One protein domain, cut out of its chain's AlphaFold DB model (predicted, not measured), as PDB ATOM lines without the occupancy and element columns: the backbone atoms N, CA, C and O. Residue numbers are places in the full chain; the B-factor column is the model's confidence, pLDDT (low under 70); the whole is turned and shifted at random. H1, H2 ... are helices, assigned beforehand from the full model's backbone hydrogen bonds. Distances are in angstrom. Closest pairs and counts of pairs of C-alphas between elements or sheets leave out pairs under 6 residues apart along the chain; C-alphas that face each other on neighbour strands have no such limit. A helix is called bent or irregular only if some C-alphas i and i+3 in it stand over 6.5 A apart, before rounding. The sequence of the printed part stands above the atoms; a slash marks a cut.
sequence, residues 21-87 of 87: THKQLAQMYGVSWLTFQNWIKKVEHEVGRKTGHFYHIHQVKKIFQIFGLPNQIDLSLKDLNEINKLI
ATOM      1  N   THR A  21     219.327 185.910 305.120       94.12
ATOM      2  CA  THR A  21     220.304 186.952 304.854       94.12
ATOM      3  C   THR A  21     219.671 188.045 304.013       94.12
ATOM      4  O   THR A  21     218.727 187.855 303.247       94.12
ATOM      5  N   HIS A  22     220.277 189.210 304.103       91.44
ATOM      6  CA  HIS A  22     219.947 190.333 303.256       91.44
ATOM      7  C   HIS A  22     220.122 190.058 301.749       91.44
ATOM      8  O   HIS A  22     219.342 190.570 300.953       91.44
ATOM      9  N   LYS A  23     221.101 189.227 301.353       92.62
ATOM     10  CA  LYS A  23     221.277 188.809 299.952       92.62
ATOM     11  C   LYS A  23     220.115 187.937 299.472       92.62
ATOM     12  O   LYS A  23     219.600 188.174 298.388       92.62
ATOM     13  N   GLN A  24     219.685 186.979 300.294       93.31
ATOM     14  CA  GLN A  24     218.532 186.128 299.981       93.31
ATOM     15  C   GLN A  24     217.254 186.955 299.852       93.31
ATOM     16  O   GLN A  24     216.504 186.763 298.905       93.31
ATOM     17  N   LEU A  25     217.029 187.907 300.761       94.12
ATOM     18  CA  LEU A  25     215.879 188.806 300.674       94.12
ATOM     19  C   LEU A  25     215.906 189.640 299.392       94.12
ATOM     20  O   LEU A  25     214.924 189.639 298.661       94.12
ATOM     21  N   ALA A  26     217.035 190.276 299.075       94.19
ATOM     22  CA  ALA A  26     217.178 191.045 297.842       94.19
ATOM     23  C   ALA A  26     216.876 190.197 296.592       94.19
ATOM     24  O   ALA A  26     216.129 190.634 295.721       94.19
ATOM     25  N   GLN A  27     217.388 188.962 296.548       93.06
ATOM     26  CA  GLN A  27     217.137 188.025 295.453       93.06
ATOM     27  C   GLN A  27     215.658 187.633 295.339       93.06
ATOM     28  O   GLN A  27     215.127 187.616 294.233       93.06
ATOM     29  N   MET A  28     214.985 187.348 296.458       91.62
ATOM     30  CA  MET A  28     213.552 187.024 296.451       91.62
ATOM     31  C   MET A  28     212.721 188.188 295.900       91.62
ATOM     32  O   MET A  28     211.842 187.970 295.076       91.62
ATOM     33  N   TYR A  29     213.051 189.426 296.275       92.38
ATOM     34  CA  TYR A  29     212.404 190.628 295.736       92.38
ATOM     35  C   TYR A  29     212.892 191.032 294.331       92.38
ATOM     36  O   TYR A  29     212.441 192.047 293.809       92.38
ATOM     37  N   GLY A  30     213.817 190.286 293.719       91.88
ATOM     38  CA  GLY A  30     214.318 190.570 292.371       91.88
ATOM     39  C   GLY A  30     215.129 191.867 292.254       91.88
ATOM     40  O   GLY A  30     215.211 192.447 291.176       91.88
ATOM     41  N   VAL A  31     215.728 192.348 293.348       92.81
ATOM     42  CA  VAL A  31     216.470 193.617 293.381       92.81
ATOM     43  C   VAL A  31     217.933 193.426 293.767       92.81
ATOM     44  O   VAL A  31     218.327 192.443 294.397       92.81
ATOM     45  N   SER A  32     218.765 194.415 293.429       94.62
ATOM     46  CA  SER A  32     220.152 194.444 293.892       94.62
ATOM     47  C   SER A  32     220.231 194.560 295.421       94.62
ATOM     48  O   SER A  32     219.349 195.132 296.072       94.62
ATOM     49  N   TRP A  33     221.335 194.086 296.004       92.12
ATOM     50  CA  TRP A  33     221.604 194.257 297.436       92.12
ATOM     51  C   TRP A  33     221.531 195.729 297.869       92.12
ATOM     52  O   TRP A  33     220.910 196.033 298.884       92.12
ATOM     53  N   LEU A  34     222.109 196.647 297.087       95.19
ATOM     54  CA  LEU A  34     222.115 198.074 297.415       95.19
ATOM     55  C   LEU A  34     220.692 198.651 297.444       95.19
ATOM     56  O   LEU A  34     220.345 199.407 298.352       95.19
ATOM     57  N   THR A  35     219.851 198.242 296.490       96.31
ATOM     58  CA  THR A  35     218.433 198.619 296.440       96.31
ATOM     59  C   THR A  35     217.697 198.123 297.680       96.31
ATOM     60  O   THR A  35     217.067 198.918 298.377       96.31
ATOM     61  N   PHE A  36     217.837 196.836 298.008       95.56
ATOM     62  CA  PHE A  36     217.188 196.250 299.180       95.56
ATOM     63  C   PHE A  36     217.662 196.901 300.486       95.56
ATOM     64  O   PHE A  36     216.862 197.190 301.375       95.56
ATOM     65  N   GLN A  37     218.957 197.203 300.601       94.00
ATOM     66  CA  GLN A  37     219.507 197.904 301.758       94.00
ATOM     67  C   GLN A  37     218.883 199.296 301.925       94.00
ATOM     68  O   GLN A  37     218.556 199.688 303.045       94.00
ATOM     69  N   ASN A  38     218.684 200.038 300.833       96.00
ATOM     70  CA  ASN A  38     218.028 201.344 300.873       96.00
ATOM     71  C   ASN A  38     216.553 201.247 301.275       96.00
ATOM     72  O   ASN A  38     216.061 202.143 301.957       96.00
ATOM     73  N   TRP A  39     215.856 200.176 300.897       95.94
ATOM     74  CA  TRP A  39     214.485 199.929 301.347       95.94
ATOM     75  C   TRP A  39     214.439 199.652 302.846       95.94
ATOM     76  O   TRP A  39     213.703 200.324 303.564       95.94
ATOM     77  N   ILE A  40     215.287 198.742 303.338       95.06
ATOM     78  CA  ILE A  40     215.349 198.414 304.767       95.06
ATOM     79  C   ILE A  40     215.676 199.643 305.611       95.06
ATOM     80  O   ILE A  40     215.041 199.836 306.639       95.06
ATOM     81  N   LYS A  41     216.605 200.505 305.178       94.31
ATOM     82  CA  LYS A  41     216.938 201.740 305.909       94.31
ATOM     83  C   LYS A  41     215.717 202.622 306.185       94.31
ATOM     84  O   LYS A  41     215.659 203.248 307.236       94.31
ATOM     85  N   LYS A  42     214.732 202.662 305.278       95.50
ATOM     86  CA  LYS A  42     213.505 203.459 305.461       95.50
ATOM     87  C   LYS A  42     212.587 202.892 306.546       95.50
ATOM     88  O   LYS A  42     211.855 203.647 307.173       95.50
ATOM     89  N   VAL A  43     212.660 201.585 306.789       95.69
ATOM     90  CA  VAL A  43     211.782 200.855 307.720       95.69
ATOM     91  C   VAL A  43     212.558 200.176 308.855       95.69
ATOM     92  O   VAL A  43     212.035 199.308 309.551       95.69
ATOM     93  N   GLU A  44     213.818 200.569 309.073       93.81
ATOM     94  CA  GLU A  44     214.704 199.951 310.071       93.81
ATOM     95  C   GLU A  44     214.133 200.084 311.486       93.81
ATOM     96  O   GLU A  44     214.287 199.179 312.304       93.81
ATOM     97  N   HIS A  45     213.417 201.176 311.758       94.25
ATOM     98  CA  HIS A  45     212.746 201.406 313.033       94.25
ATOM     99  C   HIS A  45     211.628 200.384 313.316       94.25
ATOM    100  O   HIS A  45     211.428 199.999 314.466       94.25
ATOM    101  N   GLU A  46     210.945 199.887 312.280       94.69
ATOM    102  CA  GLU A  46     209.873 198.892 312.407       94.69
ATOM    103  C   GLU A  46     210.433 197.469 312.447       94.69
ATOM    104  O   GLU A  46     210.033 196.652 313.283       94.69
ATOM    105  N   VAL A  47     211.376 197.165 311.551       93.44
ATOM    106  CA  VAL A  47     211.989 195.835 311.393       93.44
ATOM    107  C   VAL A  47     212.976 195.531 312.525       93.44
ATOM    108  O   VAL A  47     213.108 194.379 312.948       93.44
ATOM    109  N   GLY A  48     213.640 196.558 313.049       90.50
ATOM    110  CA  GLY A  48     214.725 196.453 314.015       90.50
ATOM    111  C   GLY A  48     216.083 196.203 313.356       90.50
ATOM    112  O   GLY A  48     216.185 195.795 312.196       90.50
ATOM    113  N   ARG A  49     217.153 196.416 314.132       86.44
ATOM    114  CA  ARG A  49     218.528 196.207 313.665       86.44
ATOM    115  C   ARG A  49     218.792 194.737 313.355       86.44
ATOM    116  O   ARG A  49     218.362 193.839 314.076       86.44
ATOM    117  N   LYS A  50     219.537 194.494 312.281       83.75
ATOM    118  CA  LYS A  50     219.982 193.155 311.890       83.75
ATOM    119  C   LYS A  50     221.004 192.606 312.896       83.75
ATOM    120  O   LYS A  50     221.964 193.302 313.227       83.75
ATOM    121  N   THR A  51     220.866 191.340 313.293       84.69
ATOM    122  CA  THR A  51     221.872 190.640 314.107       84.69
ATOM    123  C   THR A  51     222.893 189.958 313.193       84.69
ATOM    124  O   THR A  51     222.609 188.955 312.534       84.69
ATOM    125  N   GLY A  52     224.104 190.513 313.105       86.06
ATOM    126  CA  GLY A  52     225.156 189.974 312.236       86.06
ATOM    127  C   GLY A  52     224.771 190.011 310.749       86.06
ATOM    128  O   GLY A  52     224.500 191.072 310.183       86.06
ATOM    129  N   HIS A  53     224.757 188.858 310.074       88.44
ATOM    130  CA  HIS A  53     224.435 188.771 308.640       88.44
ATOM    131  C   HIS A  53     222.973 188.413 308.330       88.44
ATOM    132  O   HIS A  53     222.567 188.542 307.165       88.44
ATOM    133  N   PHE A  54     222.184 188.057 309.346       94.00
ATOM    134  CA  PHE A  54     220.845 187.489 309.205       94.00
ATOM    135  C   PHE A  54     219.768 188.376 309.827       94.00
ATOM    136  O   PHE A  54     219.980 189.010 310.858       94.00
ATOM    137  N   TYR A  55     218.594 188.367 309.210       94.88
ATOM    138  CA  TYR A  55     217.355 188.794 309.840       94.88
ATOM    139  C   TYR A  55     216.713 187.587 310.516       94.88
ATOM    140  O   TYR A  55     216.551 186.530 309.898       94.88
ATOM    141  N   HIS A  56     216.344 187.742 311.784       94.69
ATOM    142  CA  HIS A  56     215.601 186.721 312.517       94.69
ATOM    143  C   HIS A  56     214.202 186.536 311.928       94.69
ATOM    144  O   HIS A  56     213.672 187.421 311.262       94.69
ATOM    145  N   ILE A  57     213.569 185.406 312.234       93.81
ATOM    146  CA  ILE A  57     212.253 185.018 311.703       93.81
ATOM    147  C   ILE A  57     211.212 186.142 311.873       93.81
ATOM    148  O   ILE A  57     210.502 186.475 310.930       93.81
ATOM    149  N   HIS A  58     211.175 186.808 313.031       94.00
ATOM    150  CA  HIS A  58     210.267 187.938 313.275       94.00
ATOM    151  C   HIS A  58     210.558 189.159 312.391       94.00
ATOM    152  O   HIS A  58     209.634 189.854 311.977       94.00
ATOM    153  N   GLN A  59     211.829 189.415 312.086       95.19
ATOM    154  CA  GLN A  59     212.242 190.511 311.210       95.19
ATOM    155  C   GLN A  59     211.892 190.189 309.761       95.19
ATOM    156  O   GLN A  59     211.321 191.028 309.080       95.19
ATOM    157  N   VAL A  60     212.147 188.956 309.312       94.56
ATOM    158  CA  VAL A  60     211.735 188.484 307.983       94.56
ATOM    159  C   VAL A  60     210.216 188.589 307.827       94.56
ATOM    160  O   VAL A  60     209.744 189.114 306.825       94.56
ATOM    161  N   LYS A  61     209.450 188.189 308.851       93.88
ATOM    162  CA  LYS A  61     207.989 188.345 308.865       93.88
ATOM    163  C   LYS A  61     207.578 189.803 308.665       93.88
ATOM    164  O   LYS A  61     206.748 190.078 307.809       93.88
ATOM    165  N   LYS A  62     208.172 190.732 309.421       95.25
ATOM    166  CA  LYS A  62     207.890 192.169 309.289       95.25
ATOM    167  C   LYS A  62     208.257 192.707 307.909       95.25
ATOM    168  O   LYS A  62     207.475 193.438 307.322       95.25
ATOM    169  N   ILE A  63     209.409 192.311 307.372       94.75
ATOM    170  CA  ILE A  63     209.841 192.693 306.022       94.75
ATOM    171  C   ILE A  63     208.786 192.270 304.992       94.75
ATOM    172  O   ILE A  63     208.397 193.084 304.162       94.75
ATOM    173  N   PHE A  64     208.267 191.044 305.089       93.19
ATOM    174  CA  PHE A  64     207.212 190.551 304.196       93.19
ATOM    175  C   PHE A  64     205.870 191.256 304.406       93.19
ATOM    176  O   PHE A  64     205.128 191.456 303.453       93.19
ATOM    177  N   GLN A  65     205.553 191.662 305.636       93.06
ATOM    178  CA  GLN A  65     204.355 192.456 305.919       93.06
ATOM    179  C   GLN A  65     204.439 193.866 305.321       93.06
ATOM    180  O   GLN A  65     203.434 194.381 304.849       93.06
ATOM    181  N   ILE A  66     205.628 194.474 305.330       94.50
ATOM    182  CA  ILE A  66     205.853 195.848 304.862       94.50
ATOM    183  C   ILE A  66     205.974 195.909 303.337       94.50
ATOM    184  O   ILE A  66     205.340 196.746 302.703       94.50
ATOM    185  N   PHE A  67     206.795 195.045 302.737       92.56
ATOM    186  CA  PHE A  67     207.068 195.077 301.294       92.56
ATOM    187  C   PHE A  67     206.180 194.134 300.481       92.56
ATOM    188  O   PHE A  67     206.301 194.086 299.258       92.56
ATOM    189  N   GLY A  68     205.307 193.377 301.143       90.81
ATOM    190  CA  GLY A  68     204.550 192.297 300.525       90.81
ATOM    191  C   GLY A  68     205.369 191.013 300.392       90.81
ATOM    192  O   GLY A  68     206.591 190.988 300.588       90.81
ATOM    193  N   LEU A  69     204.677 189.919 300.070       88.19
ATOM    194  CA  LEU A  69     205.331 188.650 299.775       88.19
ATOM    195  C   LEU A  69     206.152 188.789 298.485       88.19
ATOM    196  O   LEU A  69     205.658 189.377 297.519       88.19
ATOM    197  N   PRO A  70     207.387 188.264 298.453       82.94
ATOM    198  CA  PRO A  70     208.217 188.277 297.260       82.94
ATOM    199  C   PRO A  70     207.692 187.246 296.254       82.94
ATOM    200  O   PRO A  70     208.272 186.179 296.072       82.94
ATOM    201  N   ASN A  71     206.563 187.547 295.623       68.75
ATOM    202  CA  ASN A  71     206.076 186.767 294.500       68.75
ATOM    203  C   ASN A  71     206.810 187.276 293.265       68.75
ATOM    204  O   ASN A  71     206.561 188.386 292.789       68.75
ATOM    205  N   GLN A  72     207.746 186.475 292.767       61.69
ATOM    206  CA  GLN A  72     208.238 186.659 291.412       61.69
ATOM    207  C   GLN A  72     207.053 186.383 290.486       61.69
ATOM    208  O   GLN A  72     206.472 185.301 290.522       61.69
ATOM    209  N   ILE A  73     206.631 187.393 289.730       62.25
ATOM    210  CA  ILE A  73     205.650 187.185 288.669       62.25
ATOM    211  C   ILE A  73     206.404 186.441 287.569       62.25
ATOM    212  O   ILE A  73     207.263 187.031 286.912       62.25
ATOM    213  N   ASP A  74     206.111 185.153 287.392       58.78
ATOM    214  CA  ASP A  74     206.526 184.425 286.196       58.78
ATOM    215  C   ASP A  74     205.749 185.007 285.013       58.78
ATOM    216  O   ASP A  74     204.591 184.674 284.772       58.78
ATOM    217  N   LEU A  75     206.378 185.943 284.303       61.75
ATOM    218  CA  LEU A  75     205.834 186.490 283.069       61.75
ATOM    219  C   LEU A  75     206.112 185.500 281.941       61.75
ATOM    220  O   LEU A  75     207.261 185.275 281.554       61.75
ATOM    221  N   SER A  76     205.056 184.922 281.383       71.88
ATOM    222  CA  SER A  76     205.153 184.172 280.140       71.88
ATOM    223  C   SER A  76     205.278 185.127 278.945       71.88
ATOM    224  O   SER A  76     204.917 186.304 279.001       71.88
ATOM    225  N   LEU A  77     205.736 184.611 277.799       73.00
ATOM    226  CA  LEU A  77     205.761 185.381 276.546       73.00
ATOM    227  C   LEU A  77     204.369 185.892 276.132       73.00
ATOM    228  O   LEU A  77     204.272 186.871 275.397       73.00
ATOM    229  N   LYS A  78     203.291 185.238 276.580       74.62
ATOM    230  CA  LYS A  78     201.922 185.698 276.322       74.62
ATOM    231  C   LYS A  78     201.625 186.972 277.111       74.62
ATOM    232  O   LYS A  78     201.179 187.942 276.507       74.62
ATOM    233  N   ASP A  79     201.992 186.998 278.389       79.38
ATOM    234  CA  ASP A  79     201.775 188.146 279.277       79.38
ATOM    235  C   ASP A  79     202.523 189.390 278.770       79.38
ATOM    236  O   ASP A  79     201.974 190.490 278.724       79.38
ATOM    237  N   LEU A  80     203.756 189.214 278.278       76.19
ATOM    238  CA  LEU A  80     204.546 190.302 277.683       76.19
ATOM    239  C   LEU A  80     203.918 190.872 276.401       76.19
ATOM    240  O   LEU A  80     203.947 192.082 276.171       76.19
ATOM    241  N   ASN A  81     203.348 190.011 275.556       78.06
ATOM    242  CA  ASN A  81     202.706 190.436 274.312       78.06
ATOM    243  C   ASN A  81     201.386 191.178 274.557       78.06
ATOM    244  O   ASN A  81     201.029 192.054 273.771       78.06
ATOM    245  N   GLU A  82     200.664 190.845 275.625       76.19
ATOM    246  CA  GLU A  82     199.449 191.559 276.025       76.19
ATOM    247  C   GLU A  82     199.768 192.954 276.566       76.19
ATOM    248  O   GLU A  82     199.128 193.922 276.157       76.19
ATOM    249  N   ILE A  83     200.814 193.084 277.387       74.12
ATOM    250  CA  ILE A  83     201.282 194.382 277.895       74.12
ATOM    251  C   ILE A  83     201.653 195.319 276.738       74.12
ATOM    252  O   ILE A  83     201.203 196.462 276.701       74.12
ATOM    253  N   ASN A  84     202.405 194.825 275.752       69.38
ATOM    254  CA  ASN A  84     202.813 195.627 274.594       69.38
ATOM    255  C   ASN A  84     201.653 196.030 273.667       69.38
ATOM    256  O   ASN A  84     201.835 196.914 272.841       69.38
ATOM    257  N   LYS A  85     200.479 195.394 273.763       69.50
ATOM    258  CA  LYS A  85     199.283 195.791 272.999       69.50
ATOM    259  C   LYS A  85     198.473 196.904 273.667       69.50
ATOM    260  O   LYS A  85     197.586 197.455 273.020       69.50
ATOM    261  N   LEU A  86     198.717 197.179 274.948       56.03
ATOM    262  CA  LEU A  86     197.997 198.186 275.736       56.03
ATOM    263  C   LEU A  86     198.719 199.543 275.796       56.03
ATOM    264  O   LEU A  86     198.152 200.496 276.329       56.03
ATOM    265  N   ILE A  87     199.947 199.613 275.277       52.66
ATOM    266  CA  ILE A  87     200.786 200.817 275.161       52.66
ATOM    267  C   ILE A  87     200.735 201.301 273.713       52.66
ATOM    268  O   ILE A  87     200.614 202.530 273.517       52.66
TER     269      ILE A  87
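What this domain is: This is residues 21 to 87 of the 87 residues of an uncharacterized protein of Cyclobacteriaceae bacterium (UniProt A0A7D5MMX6). A compact body of three short helices, H1, H2 and H3, has a long, thin arm that sticks out from it, residues 73 to 87, with the small helix H4 near the arm's far end. In the body H2 joins the other two: H1 packs on its first residues and H3 on its last, each crosswise to it. The printed part has 67 residues with four named helices, in the order H1, H2, H3, H4, and no named strand; its class is all helix. The whole is loose, with a radius of gyration of the C-alphas of 15.1 A, and spans 46 by 20 by 18 A, the arm making the length.

How they stand to each other: Start at H1, residues 22 to 28, and go on through a tight link to H2, residues 33 to 47. The two touch, H2 with residues 33 to 37 alone; their closest C-alphas, those of Ala 26 and Phe 36, are 5.4 A apart. Their lines stand at 72 degrees, only just about perpendicular. A short link leads to H3, residues 57 to 67, which touches H2 at residues 46 to 47 of H2 alone. There the closest C-alphas are those of Val 47 and Gln 59, 5.3 A apart, and the lines are about perpendicular, at 75 degrees. H1 and H3 are apart, but only just, with their closest C-alphas 8.4 A apart. Another short link reaches H4, residues 77 to 83, which is apart from H1, H2 and H3. In the backbones of H1, H3 and H4, every O i to N i+4 pair is within hydrogen-bond range; in H2, 7 of 11 are.

Where its parts are: Find C-alpha 22 at (219.947, 190.333, 303.256), where H1 begins; it is 9.9 A long. H2 starts at C-alpha 33, at (221.604, 194.257, 297.436), and runs 17.0 A; it is irregular, with C-alphas 42 and 45 lying 7.9 A apart. H3 is 15.4 A long. H4, 10.1 A long, ends at C-alpha 83, at (201.282, 194.382, 277.895).

The domain as a whole: Look at Gly 52 and Lys 85 for the two C-alphas farthest apart, 47.4 A. Without residues 73 to 87, which stand free, the body has 52 residues, spans 25 by 20 by 18 A and has a radius of gyration of 9.9 A. The printed part has no cut, and no link between its helices is long. The mean pLDDT of the printed part is 86.6; look for values under 70 at residues 71 to 75 and 84 to 87.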